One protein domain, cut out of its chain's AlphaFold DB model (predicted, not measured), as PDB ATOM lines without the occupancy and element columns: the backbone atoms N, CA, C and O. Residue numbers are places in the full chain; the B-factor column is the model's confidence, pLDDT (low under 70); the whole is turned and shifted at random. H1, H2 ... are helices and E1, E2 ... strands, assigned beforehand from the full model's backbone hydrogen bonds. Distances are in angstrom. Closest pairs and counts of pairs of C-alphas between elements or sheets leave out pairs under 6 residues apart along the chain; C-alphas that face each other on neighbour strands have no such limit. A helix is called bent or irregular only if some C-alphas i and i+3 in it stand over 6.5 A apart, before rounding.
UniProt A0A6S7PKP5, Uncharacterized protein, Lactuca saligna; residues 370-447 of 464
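Overview. This is residues 370 to 447 of the 464 residues of an uncharacterized protein of Lactuca saligna (UniProt A0A6S7PKP5). A long helix, H3, forms one side of this small domain; two short helices, H1 and H2, pack on its later part, their three centres making a triangle, while a small three-stranded sheet is only grazed by its earlier part. Residues 370 to 383, with no named element, lead into the sheet, and the link from H2 to H3 pairs briefly with its edge strand E1. The printed part has 78 residues, with three named strands and three named helices in the order E1 E2 E3 H1 H2 H3; the sheet runs E1 - E2 - E3, all antiparallel, and the class is mixed, helices and strands. The whole is compact, with a radius of gyration of the C-alphas of 11.8 A, and rounded, spanning 32 by 27 by 21 A.

Along the chain. Start at Pro 370 and read on to C-alpha 384 at (75.624, 141.440, 107.218), where E1, residues 384 to 387, begins. E2 is residues 392 to 395, 9.8 A long, and E3 residues 398 to 400. Next come H1, residues 403 to 408, 10.3 A, and H2, residues 411 to 419, 12.6 A. Find C-alpha 427 at (68.966, 154.178, 101.727); from there H3 runs 27.0 A to C-alpha 445 at (84.011, 136.187, 88.299). H3 is irregular: C-alphas 428 and 431 are 7.4 A apart.

Arrangement. Look first at the strands, a meander, each the antiparallel neighbour of the one before. In the hairpin E1 and E2, N 387 and O 392 are 2.8 A apart, within hydrogen-bond range; in the hairpin E2 and E3, N 400 and O 393 are 2.9 A apart, also within range. Residues 384 to 385 pair parallel with residues 422 to 423. H3 is on the sheet but only grazes it, with residues 429 to 436; its closest C-alphas to E1 are those of Val 433 and Tyr 386, 7.3 A. H1 is not on the sheet, but only just, with 4 pairs of C-alphas within 10 A. H3 touches H1 with residues 435 to 443 alone, closest at the C-alphas of Phe 436 and Arg 403, 5.7 A; they run the same way at a steep tilt of 37 degrees, only just steep. H2 and H3 form a helical hairpin, closest at the C-alphas of Ser 418 and Val 440, 6.3 A, with a steep tilt of 40 degrees, opposite ways. H1 and H2 are close but not clearly touching, the C-alphas of Leu 406 and Ile 414 being 7.7 A apart. Every O i to N i+4 pair is within hydrogen-bond range in H2; H3 has 13 of 15, and H1 has 0 of 2 but 3 of 3 O i to N i+3 pairs.

Size, cuts and confidence. The C-alphas farthest apart, those of Pro 374 and Leu 428, are 33.4 A from each other. The printed part has no cut and no long link. Its mean pLDDT is 87.0, and residue 397 is the one printed residue under 70.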
ATOM      1  N   PRO A 370      94.951 139.588 109.909       70.00
ATOM      2  CA  PRO A 370      95.861 138.537 109.463       70.00
ATOM      3  C   PRO A 370      95.923 138.496 107.934       70.00
ATOM      4  O   PRO A 370      94.919 138.767 107.267       70.00
ATOM      5  N   LYS A 371      97.093 138.174 107.368       71.69
ATOM      6  CA  LYS A 371      97.245 138.019 105.910       71.69
ATOM      7  C   LYS A 371      96.250 137.003 105.348       71.69
ATOM      8  O   LYS A 371      95.675 137.230 104.290       71.69
ATOM      9  N   HIS A 372      95.995 135.943 106.113       74.94
ATOM     10  CA  HIS A 372      95.047 134.896 105.772       74.94
ATOM     11  C   HIS A 372      94.084 134.686 106.936       74.94
ATOM     12  O   HIS A 372      94.500 134.375 108.053       74.94
ATOM     13  N   LEU A 373      92.792 134.872 106.675       80.06
ATOM     14  CA  LEU A 373      91.757 134.428 107.597       80.06
ATOM     15  C   LEU A 373      91.582 132.907 107.448       80.06
ATOM     16  O   LEU A 373      91.679 132.389 106.332       80.06
ATOM     17  N   PRO A 374      91.361 132.165 108.549       80.69
ATOM     18  CA  PRO A 374      91.138 130.727 108.469       80.69
ATOM     19  C   PRO A 374      89.918 130.420 107.590       80.69
ATOM     20  O   PRO A 374      88.914 131.132 107.619       80.69
ATOM     21  N   LYS A 375      89.996 129.353 106.789       81.62
ATOM     22  CA  LYS A 375      88.899 128.957 105.894       81.62
ATOM     23  C   LYS A 375      87.631 128.679 106.708       81.62
ATOM     24  O   LYS A 375      87.690 127.919 107.671       81.62
ATOM     25  N   GLY A 376      86.499 129.246 106.291       84.69
ATOM     26  CA  GLY A 376      85.232 129.098 107.014       84.69
ATOM     27  C   GLY A 376      85.089 130.081 108.176       84.69
ATOM     28  O   GLY A 376      84.257 129.876 109.057       84.69
ATOM     29  N   THR A 377      85.865 131.175 108.178       85.19
ATOM     30  CA  THR A 377      85.663 132.289 109.124       85.19
ATOM     31  C   THR A 377      84.217 132.792 109.070       85.19
ATOM     32  O   THR A 377      83.688 133.268 110.077       85.19
ATOM     33  N   LEU A 378      83.562 132.661 107.911       87.12
ATOM     34  CA  LEU A 378      82.197 133.109 107.677       87.12
ATOM     35  C   LEU A 378      81.137 131.995 107.770       87.12
ATOM     36  O   LEU A 378      79.969 132.269 107.519       87.12
ATOM     37  N   ASP A 379      81.478 130.771 108.185       86.88
ATOM     38  CA  ASP A 379      80.513 129.651 108.224       86.88
ATOM     39  C   ASP A 379      79.360 129.875 109.225       86.88
ATOM     40  O   ASP A 379      78.274 129.326 109.069       86.88
ATOM     41  N   THR A 380      79.562 130.717 110.244       83.38
ATOM     42  CA  THR A 380      78.540 131.054 111.258       83.38
ATOM     43  C   THR A 380      77.744 132.317 110.912       83.38
ATOM     44  O   THR A 380      77.120 132.943 111.775       83.38
ATOM     45  N   ILE A 381      77.798 132.763 109.654       81.19
ATOM     46  CA  ILE A 381      77.185 134.023 109.248       81.19
ATOM     47  C   ILE A 381      75.727 133.850 108.836       81.19
ATOM     48  O   ILE A 381      75.434 133.279 107.807       81.19
ATOM     49  N   GLU A 382      74.834 134.458 109.620       80.25
ATOM     50  CA  GLU A 382      73.416 134.655 109.270       80.25
ATOM     51  C   GLU A 382      73.121 135.894 108.393       80.25
ATOM     52  O   GLU A 382      72.376 135.804 107.431       80.25
ATOM     53  N   PHE A 383      73.674 137.072 108.716       83.06
ATOM     54  CA  PHE A 383      73.501 138.303 107.927       83.06
ATOM     55  C   PHE A 383      74.671 139.293 108.072       83.06
ATOM     56  O   PHE A 383      75.493 139.163 108.991       83.06
ATOM     57  N   TRP A 384      74.707 140.296 107.189       82.38
ATOM     58  CA  TRP A 384      75.624 141.440 107.218       82.38
ATOM     59  C   TRP A 384      74.863 142.738 107.444       82.38
ATOM     60  O   TRP A 384      73.843 142.961 106.799       82.38
ATOM     61  N   VAL A 385      75.381 143.606 108.313       87.75
ATOM     62  CA  VAL A 385      74.841 144.957 108.509       87.75
ATOM     63  C   VAL A 385      75.905 145.969 108.133       87.75
ATOM     64  O   VAL A 385      77.058 145.866 108.570       87.75
ATOM     65  N   TYR A 386      75.520 146.954 107.333       88.81
ATOM     66  CA  TYR A 386      76.348 148.121 107.094       88.81
ATOM     67  C   TYR A 386      76.250 149.083 108.291       88.81
ATOM     68  O   TYR A 386      75.188 149.612 108.594       88.81
ATOM     69  N   ASP A 387      77.358 149.288 109.007       85.62
ATOM     70  CA  ASP A 387      77.434 150.159 110.188       85.62
ATOM     71  C   ASP A 387      77.758 151.599 109.752       85.62
ATOM     72  O   ASP A 387      78.932 151.964 109.599       85.62
ATOM     73  N   GLU A 388      76.715 152.413 109.549       83.88
ATOM     74  CA  GLU A 388      76.778 153.767 108.966       83.88
ATOM     75  C   GLU A 388      77.791 154.704 109.640       83.88
ATOM     76  O   GLU A 388      78.629 155.262 108.927       83.88
ATOM     77  N   PRO A 389      77.836 154.838 110.989       76.50
ATOM     78  CA  PRO A 389      78.825 155.682 111.670       76.50
ATOM     79  C   PRO A 389      80.281 155.339 111.341       76.50
ATOM     80  O   PRO A 389      81.183 156.154 111.528       76.50
ATOM     81  N   SER A 390      80.526 154.101 110.923       70.75
ATOM     82  CA  SER A 390      81.862 153.585 110.647       70.75
ATOM     83  C   SER A 390      82.148 153.364 109.168       70.75
ATOM     84  O   SER A 390      83.287 153.025 108.852       70.75
ATOM     85  N   ALA A 391      81.136 153.528 108.309       76.19
ATOM     86  CA  ALA A 391      81.163 153.168 106.897       76.19
ATOM     87  C   ALA A 391      81.794 151.782 106.647       76.19
ATOM     88  O   ALA A 391      82.681 151.633 105.811       76.19
ATOM     89  N   SER A 392      81.397 150.774 107.436       81.25
ATOM     90  CA  SER A 392      82.001 149.434 107.399       81.25
ATOM     91  C   SER A 392      80.950 148.333 107.449       81.25
ATOM     92  O   SER A 392      79.912 148.495 108.090       81.25
ATOM     93  N   LEU A 393      81.223 147.191 106.812       76.88
ATOM     94  CA  LEU A 393      80.397 145.996 106.987       76.88
ATOM     95  C   LEU A 393      80.774 145.334 108.301       76.88
ATOM     96  O   LEU A 393      81.942 145.013 108.536       76.88
ATOM     97  N   LYS A 394      79.788 145.133 109.167       78.50
ATOM     98  CA  LYS A 394      80.005 144.643 110.519       78.50
ATOM     99  C   LYS A 394      79.264 143.342 110.745       78.50
ATOM    100  O   LYS A 394      78.060 143.243 110.516       78.50
ATOM    101  N   LYS A 395      79.982 142.386 111.333       70.50
ATOM    102  CA  LYS A 395      79.375 141.227 111.975       70.50
ATOM    103  C   LYS A 395      80.230 140.741 113.141       70.50
ATOM    104  O   LYS A 395      81.423 140.485 112.999       70.50
ATOM    105  N   ASN A 396      79.611 140.579 114.308       73.19
ATOM    106  CA  ASN A 396      80.282 140.159 115.541       73.19
ATOM    107  C   ASN A 396      81.498 141.044 115.888       73.19
ATOM    108  O   ASN A 396      81.331 142.191 116.318       73.19
ATOM    109  N   GLN A 397      82.708 140.493 115.767       69.69
ATOM    110  CA  GLN A 397      83.976 141.164 116.068       69.69
ATOM    111  C   GLN A 397      84.690 141.672 114.807       69.69
ATOM    112  O   GLN A 397      85.607 142.480 114.917       69.69
ATOM    113  N   PHE A 398      84.255 141.243 113.620       73.94
ATOM    114  CA  PHE A 398      84.887 141.616 112.362       73.94
ATOM    115  C   PHE A 398      84.214 142.851 111.767       73.94
ATOM    116  O   PHE A 398      82.985 142.991 111.771       73.94
ATOM    117  N   ARG A 399      85.047 143.758 111.256       79.62
ATOM    118  CA  ARG A 399      84.628 144.905 110.453       79.62
ATOM    119  C   ARG A 399      85.474 144.949 109.196       79.62
ATOM    120  O   ARG A 399      86.699 144.977 109.294       79.62
ATOM    121  N   ILE A 400      84.804 144.972 108.054       85.44
ATOM    122  CA  ILE A 400      85.397 145.164 106.732       85.44
ATOM    123  C   ILE A 400      85.248 146.655 106.437       85.44
ATOM    124  O   ILE A 400      84.130 147.149 106.274       85.44
ATOM    125  N   VAL A 401      86.358 147.390 106.478       83.88
ATOM    126  CA  VAL A 401      86.363 148.856 106.369       83.88
ATOM    127  C   VAL A 401      86.489 149.271 104.906       83.88
ATOM    128  O   VAL A 401      85.854 150.230 104.477       83.88
ATOM    129  N   GLY A 402      87.287 148.542 104.129       86.62
ATOM    130  CA  GLY A 402      87.491 148.779 102.707       86.62
ATOM    131  C   GLY A 402      87.033 147.606 101.848       86.62
ATOM    132  O   GLY A 402      87.085 146.453 102.256       86.62
ATOM    133  N   ARG A 403      86.651 147.887 100.598       90.19
ATOM    134  CA  ARG A 403      86.327 146.843  99.608       90.19
ATOM    135  C   ARG A 403      87.509 145.906  99.334       90.19
ATOM    136  O   ARG A 403      87.298 144.724  99.105       90.19
ATOM    137  N   LYS A 404      88.748 146.415  99.409       88.94
ATOM    138  CA  LYS A 404      89.978 145.617  99.250       88.94
ATOM    139  C   LYS A 404      90.151 144.573 100.364       88.94
ATOM    140  O   LYS A 404      90.706 143.514 100.099       88.94
ATOM    141  N   ASP A 405      89.584 144.806 101.553       87.62
ATOM    142  CA  ASP A 405      89.608 143.838 102.661       87.62
ATOM    143  C   ASP A 405      88.889 142.528 102.292       87.62
ATOM    144  O   ASP A 405      89.174 141.486 102.881       87.62
ATOM    145  N   LEU A 406      87.993 142.557 101.291       91.12
ATOM    146  CA  LEU A 406      87.316 141.364 100.787       91.12
ATOM    147  C   LEU A 406      88.289 140.353 100.162       91.12
ATOM    148  O   LEU A 406      88.049 139.155 100.249       91.12
ATOM    149  N   LEU A 407      89.420 140.801  99.610       90.44
ATOM    150  CA  LEU A 407      90.417 139.924  98.979       90.44
ATOM    151  C   LEU A 407      91.117 138.982  99.974       90.44
ATOM    152  O   LEU A 407      91.795 138.049  99.560       90.44
ATOM    153  N   LYS A 408      90.948 139.200 101.286       86.00
ATOM    154  CA  LYS A 408      91.509 138.348 102.349       86.00
ATOM    155  C   LYS A 408      90.664 137.120 102.676       86.00
ATOM    156  O   LYS A 408      91.109 136.259 103.439       86.00
ATOM    157  N   PHE A 409      89.441 137.054 102.161       89.19
ATOM    158  CA  PHE A 409      88.562 135.916 102.384       89.19
ATOM    159  C   PHE A 409      88.878 134.801 101.389       89.19
ATOM    160  O   PHE A 409      89.205 135.039 100.225       89.19
ATOM    161  N   GLY A 410      88.795 133.557 101.861       91.62
ATOM    162  CA  GLY A 410      88.900 132.406 100.975       91.62
ATOM    163  C   GLY A 410      87.671 132.289 100.072       91.62
ATOM    164  O   GLY A 410      86.612 132.823 100.381       91.62
ATOM    165  N   GLU A 411      87.793 131.514  98.994       93.50
ATOM    166  CA  GLU A 411      86.708 131.183  98.052       93.50
ATOM    167  C   GLU A 411      85.369 130.887  98.741       93.50
ATOM    168  O   GLU A 411      84.343 131.490  98.437       93.50
ATOM    169  N   ARG A 412      85.393 129.990  99.736       93.06
ATOM    170  CA  ARG A 412      84.200 129.594 100.493       93.06
ATOM    171  C   ARG A 412      83.546 130.789 101.182       93.06
ATOM    172  O   ARG A 412      82.336 130.949 101.104       93.06
ATOM    173  N   ASP A 413      84.351 131.615 101.837       92.38
ATOM    174  CA  ASP A 413      83.883 132.793 102.558       92.38
ATOM    175  C   ASP A 413      83.305 133.829 101.571       92.38
ATOM    176  O   ASP A 413      82.229 134.364 101.812       92.38
ATOM    177  N   ILE A 414      83.936 134.044 100.412       94.31
ATOM    178  CA  ILE A 414      83.418 134.918  99.345       94.31
ATOM    179  C   ILE A 414      82.070 134.430  98.793       94.31
ATOM    180  O   ILE A 414      81.158 135.235  98.612       94.31
ATOM    181  N   HIS A 415      81.902 133.126  98.570       94.62
ATOM    182  CA  HIS A 415      80.614 132.571  98.137       94.62
ATOM    183  C   HIS A 415      79.525 132.710  99.202       94.62
ATOM    184  O   HIS A 415      78.362 132.963  98.892       94.62
ATOM    185  N   ILE A 416      79.894 132.585 100.477       92.56
ATOM    186  CA  ILE A 416      78.987 132.899 101.580       92.56
ATOM    187  C   ILE A 416      78.580 134.377 101.491       92.56
ATOM    188  O   ILE A 416      77.389 134.674 101.537       92.56
ATOM    189  N   LEU A 417      79.526 135.301 101.279       91.94
ATOM    190  CA  LEU A 417      79.222 136.728 101.108       91.94
ATOM    191  C   LEU A 417      78.266 137.004  99.945       91.94
ATOM    192  O   LEU A 417      77.378 137.835 100.103       91.94
ATOM    193  N   SER A 418      78.416 136.329  98.802       94.62
ATOM    194  CA  SER A 418      77.528 136.544  97.650       94.62
ATOM    195  C   SER A 418      76.101 136.066  97.881       94.62
ATOM    196  O   SER A 418      75.182 136.574  97.247       94.62
ATOM    197  N   ASN A 419      75.908 135.100  98.780       93.69
ATOM    198  CA  ASN A 419      74.591 134.546  99.078       93.69
ATOM    199  C   ASN A 419      73.798 135.397 100.078       93.69
ATOM    200  O   ASN A 419      72.588 135.214 100.208       93.69
ATOM    201  N   PHE A 420      74.455 136.321 100.784       90.19
ATOM    202  CA  PHE A 420      73.806 137.174 101.770       90.19
ATOM    203  C   PHE A 420      73.586 138.587 101.246       90.19
ATOM    204  O   PHE A 420      74.513 139.277 100.828       90.19
ATOM    205  N   GLN A 421      72.347 139.057 101.366       89.12
ATOM    206  CA  GLN A 421      72.044 140.467 101.177       89.12
ATOM    207  C   GLN A 421      72.598 141.272 102.359       89.12
ATOM    208  O   GLN A 421      72.460 140.889 103.525       89.12
ATOM    209  N   ILE A 422      73.248 142.394 102.057       90.50
ATOM    210  CA  ILE A 422      73.710 143.330 103.078       90.50
ATOM    211  C   ILE A 422      72.515 144.185 103.500       90.50
ATOM    212  O   ILE A 422      71.924 144.879 102.674       90.50
ATOM    213  N   PHE A 423      72.181 144.146 104.787       89.50
ATOM    214  CA  PHE A 423      71.146 144.991 105.367       89.50
ATOM    215  C   PHE A 423      71.670 146.413 105.563       89.50
ATOM    216  O   PHE A 423      72.772 146.626 106.085       89.50
ATOM    217  N   ILE A 424      70.856 147.378 105.144       89.94
ATOM    218  CA  ILE A 424      71.124 148.812 105.241       89.94
ATOM    219  C   ILE A 424      69.927 149.443 105.942       89.94
ATOM    220  O   ILE A 424      68.792 149.199 105.538       89.94
ATOM    221  N   GLU A 425      70.170 150.222 106.994       87.69
ATOM    222  CA  GLU A 425      69.103 150.949 107.692       87.69
ATOM    223  C   GLU A 425      68.717 152.229 106.933       87.69
ATOM    224  O   GLU A 425      67.540 152.578 106.874       87.69
ATOM    225  N   ASN A 426      69.688 152.894 106.299       89.38
ATOM    226  CA  ASN A 426      69.489 154.127 105.544       89.38
ATOM    227  C   ASN A 426      69.834 153.974 104.053       89.38
ATOM    228  O   ASN A 426      70.976 153.690 103.677       89.38
ATOM    229  N   GLU A 427      68.855 154.257 103.191       92.38
ATOM    230  CA  GLU A 427      68.966 154.178 101.727       92.38
ATOM    231  C   GLU A 427      70.098 155.043 101.146       92.38
ATOM    232  O   GLU A 427      70.655 154.714 100.099       92.38
ATOM    233  N   LEU A 428      70.528 156.100 101.847       91.12
ATOM    234  CA  LEU A 428      71.648 156.949 101.416       91.12
ATOM    235  C   LEU A 428      72.968 156.179 101.241       91.12
ATOM    236  O   LEU A 428      73.848 156.625 100.503       91.12
ATOM    237  N   PHE A 429      73.121 155.022 101.891       90.06
ATOM    238  CA  PHE A 429      74.317 154.183 101.782       90.06
ATOM    239  C   PHE A 429      74.181 153.031 100.780       90.06
ATOM    240  O   PHE A 429      75.122 152.248 100.629       90.06
ATOM    241  N   GLU A 430      73.070 152.944 100.045       92.94
ATOM    242  CA  GLU A 430      72.834 151.880  99.065       92.94
ATOM    243  C   GLU A 430      73.950 151.816  98.013       92.94
ATOM    244  O   GLU A 430      74.461 150.737  97.716       92.94
ATOM    245  N   ALA A 431      74.409 152.965  97.508       92.56
ATOM    246  CA  ALA A 431      75.504 153.024  96.537       92.56
ATOM    247  C   ALA A 431      76.825 152.458  97.092       92.56
ATOM    248  O   ALA A 431      77.551 151.757  96.386       92.56
ATOM    249  N   VAL A 432      77.128 152.720  98.369       89.62
ATOM    250  CA  VAL A 432      78.345 152.211  99.023       89.62
ATOM    251  C   VAL A 432      78.256 150.699  99.197       89.62
ATOM    252  O   VAL A 432      79.204 149.980  98.892       89.62
ATOM    253  N   VAL A 433      77.104 150.199  99.632       92.25
ATOM    254  CA  VAL A 433      76.871 148.765  99.829       92.25
ATOM    255  C   VAL A 433      76.866 148.008  98.501       92.25
ATOM    256  O   VAL A 433      77.515 146.965  98.404       92.25
ATOM    257  N   LYS A 434      76.263 148.572  97.446       94.56
ATOM    258  CA  LYS A 434      76.348 148.044  96.073       94.56
ATOM    259  C   LYS A 434      77.791 147.930  95.587       94.56
ATOM    260  O   LYS A 434      78.133 147.007  94.853       94.56
ATOM    261  N   ALA A 435      78.666 148.835  96.018       93.06
ATOM    262  CA  ALA A 435      80.080 148.759  95.685       93.06
ATOM    263  C   ALA A 435      80.789 147.579  96.381       93.06
ATOM    264  O   ALA A 435      81.726 147.020  95.811       93.06
ATOM    265  N   PHE A 436      80.359 147.181  97.586       93.81
ATOM    266  CA  PHE A 436      80.849 145.965  98.247       93.81
ATOM    267  C   PHE A 436      80.322 144.701  97.564       93.81
ATOM    268  O   PHE A 436      81.120 143.817  97.262       93.81
ATOM    269  N   THR A 437      79.023 144.623  97.256       94.25
ATOM    270  CA  THR A 437      78.463 143.467  96.532       94.25
ATOM    271  C   THR A 437      79.064 143.331  95.134       94.25
ATOM    272  O   THR A 437      79.397 142.227  94.718       94.25
ATOM    273  N   GLY A 438      79.292 144.447  94.433       95.62
ATOM    274  CA  GLY A 438      79.978 144.462  93.140       95.62
ATOM    275  C   GLY A 438      81.428 143.979  93.230       95.62
ATOM    276  O   GLY A 438      81.891 143.256  92.351       95.62
ATOM    277  N   MET A 439      82.137 144.307  94.318       95.06
ATOM    278  CA  MET A 439      83.475 143.765  94.570       95.06
ATOM    279  C   MET A 439      83.432 142.253  94.821       95.06
ATOM    280  O   MET A 439      84.245 141.535  94.254       95.06
ATOM    281  N   VAL A 440      82.474 141.753  95.612       95.25
ATOM    282  CA  VAL A 440      82.280 140.303  95.821       95.25
ATOM    283  C   VAL A 440      82.028 139.589  94.490       95.25
ATOM    284  O   VAL A 440      82.696 138.599  94.208       95.25
ATOM    285  N   ALA A 441      81.144 140.122  93.641       95.94
ATOM    286  CA  ALA A 441      80.893 139.573  92.306       95.94
ATOM    287  C   ALA A 441      82.166 139.572  91.443       95.94
ATOM    288  O   ALA A 441      82.525 138.548  90.875       95.94
ATOM    289  N   THR A 442      82.918 140.678  91.445       94.81
ATOM    290  CA  THR A 442      84.191 140.782  90.712       94.81
ATOM    291  C   THR A 442      85.207 139.741  91.185       94.81
ATOM    292  O   THR A 442      85.908 139.152  90.364       94.81
ATOM    293  N   ILE A 443      85.298 139.506  92.499       94.19
ATOM    294  CA  ILE A 443      86.178 138.482  93.074       94.19
ATOM    295  C   ILE A 443      85.742 137.089  92.615       94.19
ATOM    296  O   ILE A 443      86.609 136.284  92.290       94.19
ATOM    297  N   ILE A 444      84.437 136.814  92.553       94.75
ATOM    298  CA  ILE A 444      83.909 135.530  92.079       94.75
ATOM    299  C   ILE A 444      84.230 135.317  90.599       94.75
ATOM    300  O   ILE A 444      84.844 134.311  90.243       94.75
ATOM    301  N   ASP A 445      83.875 136.283  89.754       94.44
ATOM    302  CA  ASP A 445      84.011 136.187  88.299       94.44
ATOM    303  C   ASP A 445      85.471 136.026  87.869       94.44
ATOM    304  O   ASP A 445      85.794 135.227  86.990       94.44
ATOM    305  N   LYS A 446      86.369 136.773  88.516       94.31
ATOM    306  CA  LYS A 446      87.808 136.759  88.228       94.31
ATOM    307  C   LYS A 446      88.595 135.778  89.105       94.31
ATOM    308  O   LYS A 446      89.815 135.748  89.003       94.31
ATOM    309  N   LYS A 447      87.922 135.015  89.974       92.56
ATOM    310  CA  LYS A 447      88.516 134.071  90.937       92.56
ATOM    311  C   LYS A 447      89.614 134.666  91.837       92.56
ATOM    312  O   LYS A 447      90.571 133.995  92.203       92.56
TER     313      LYS A 447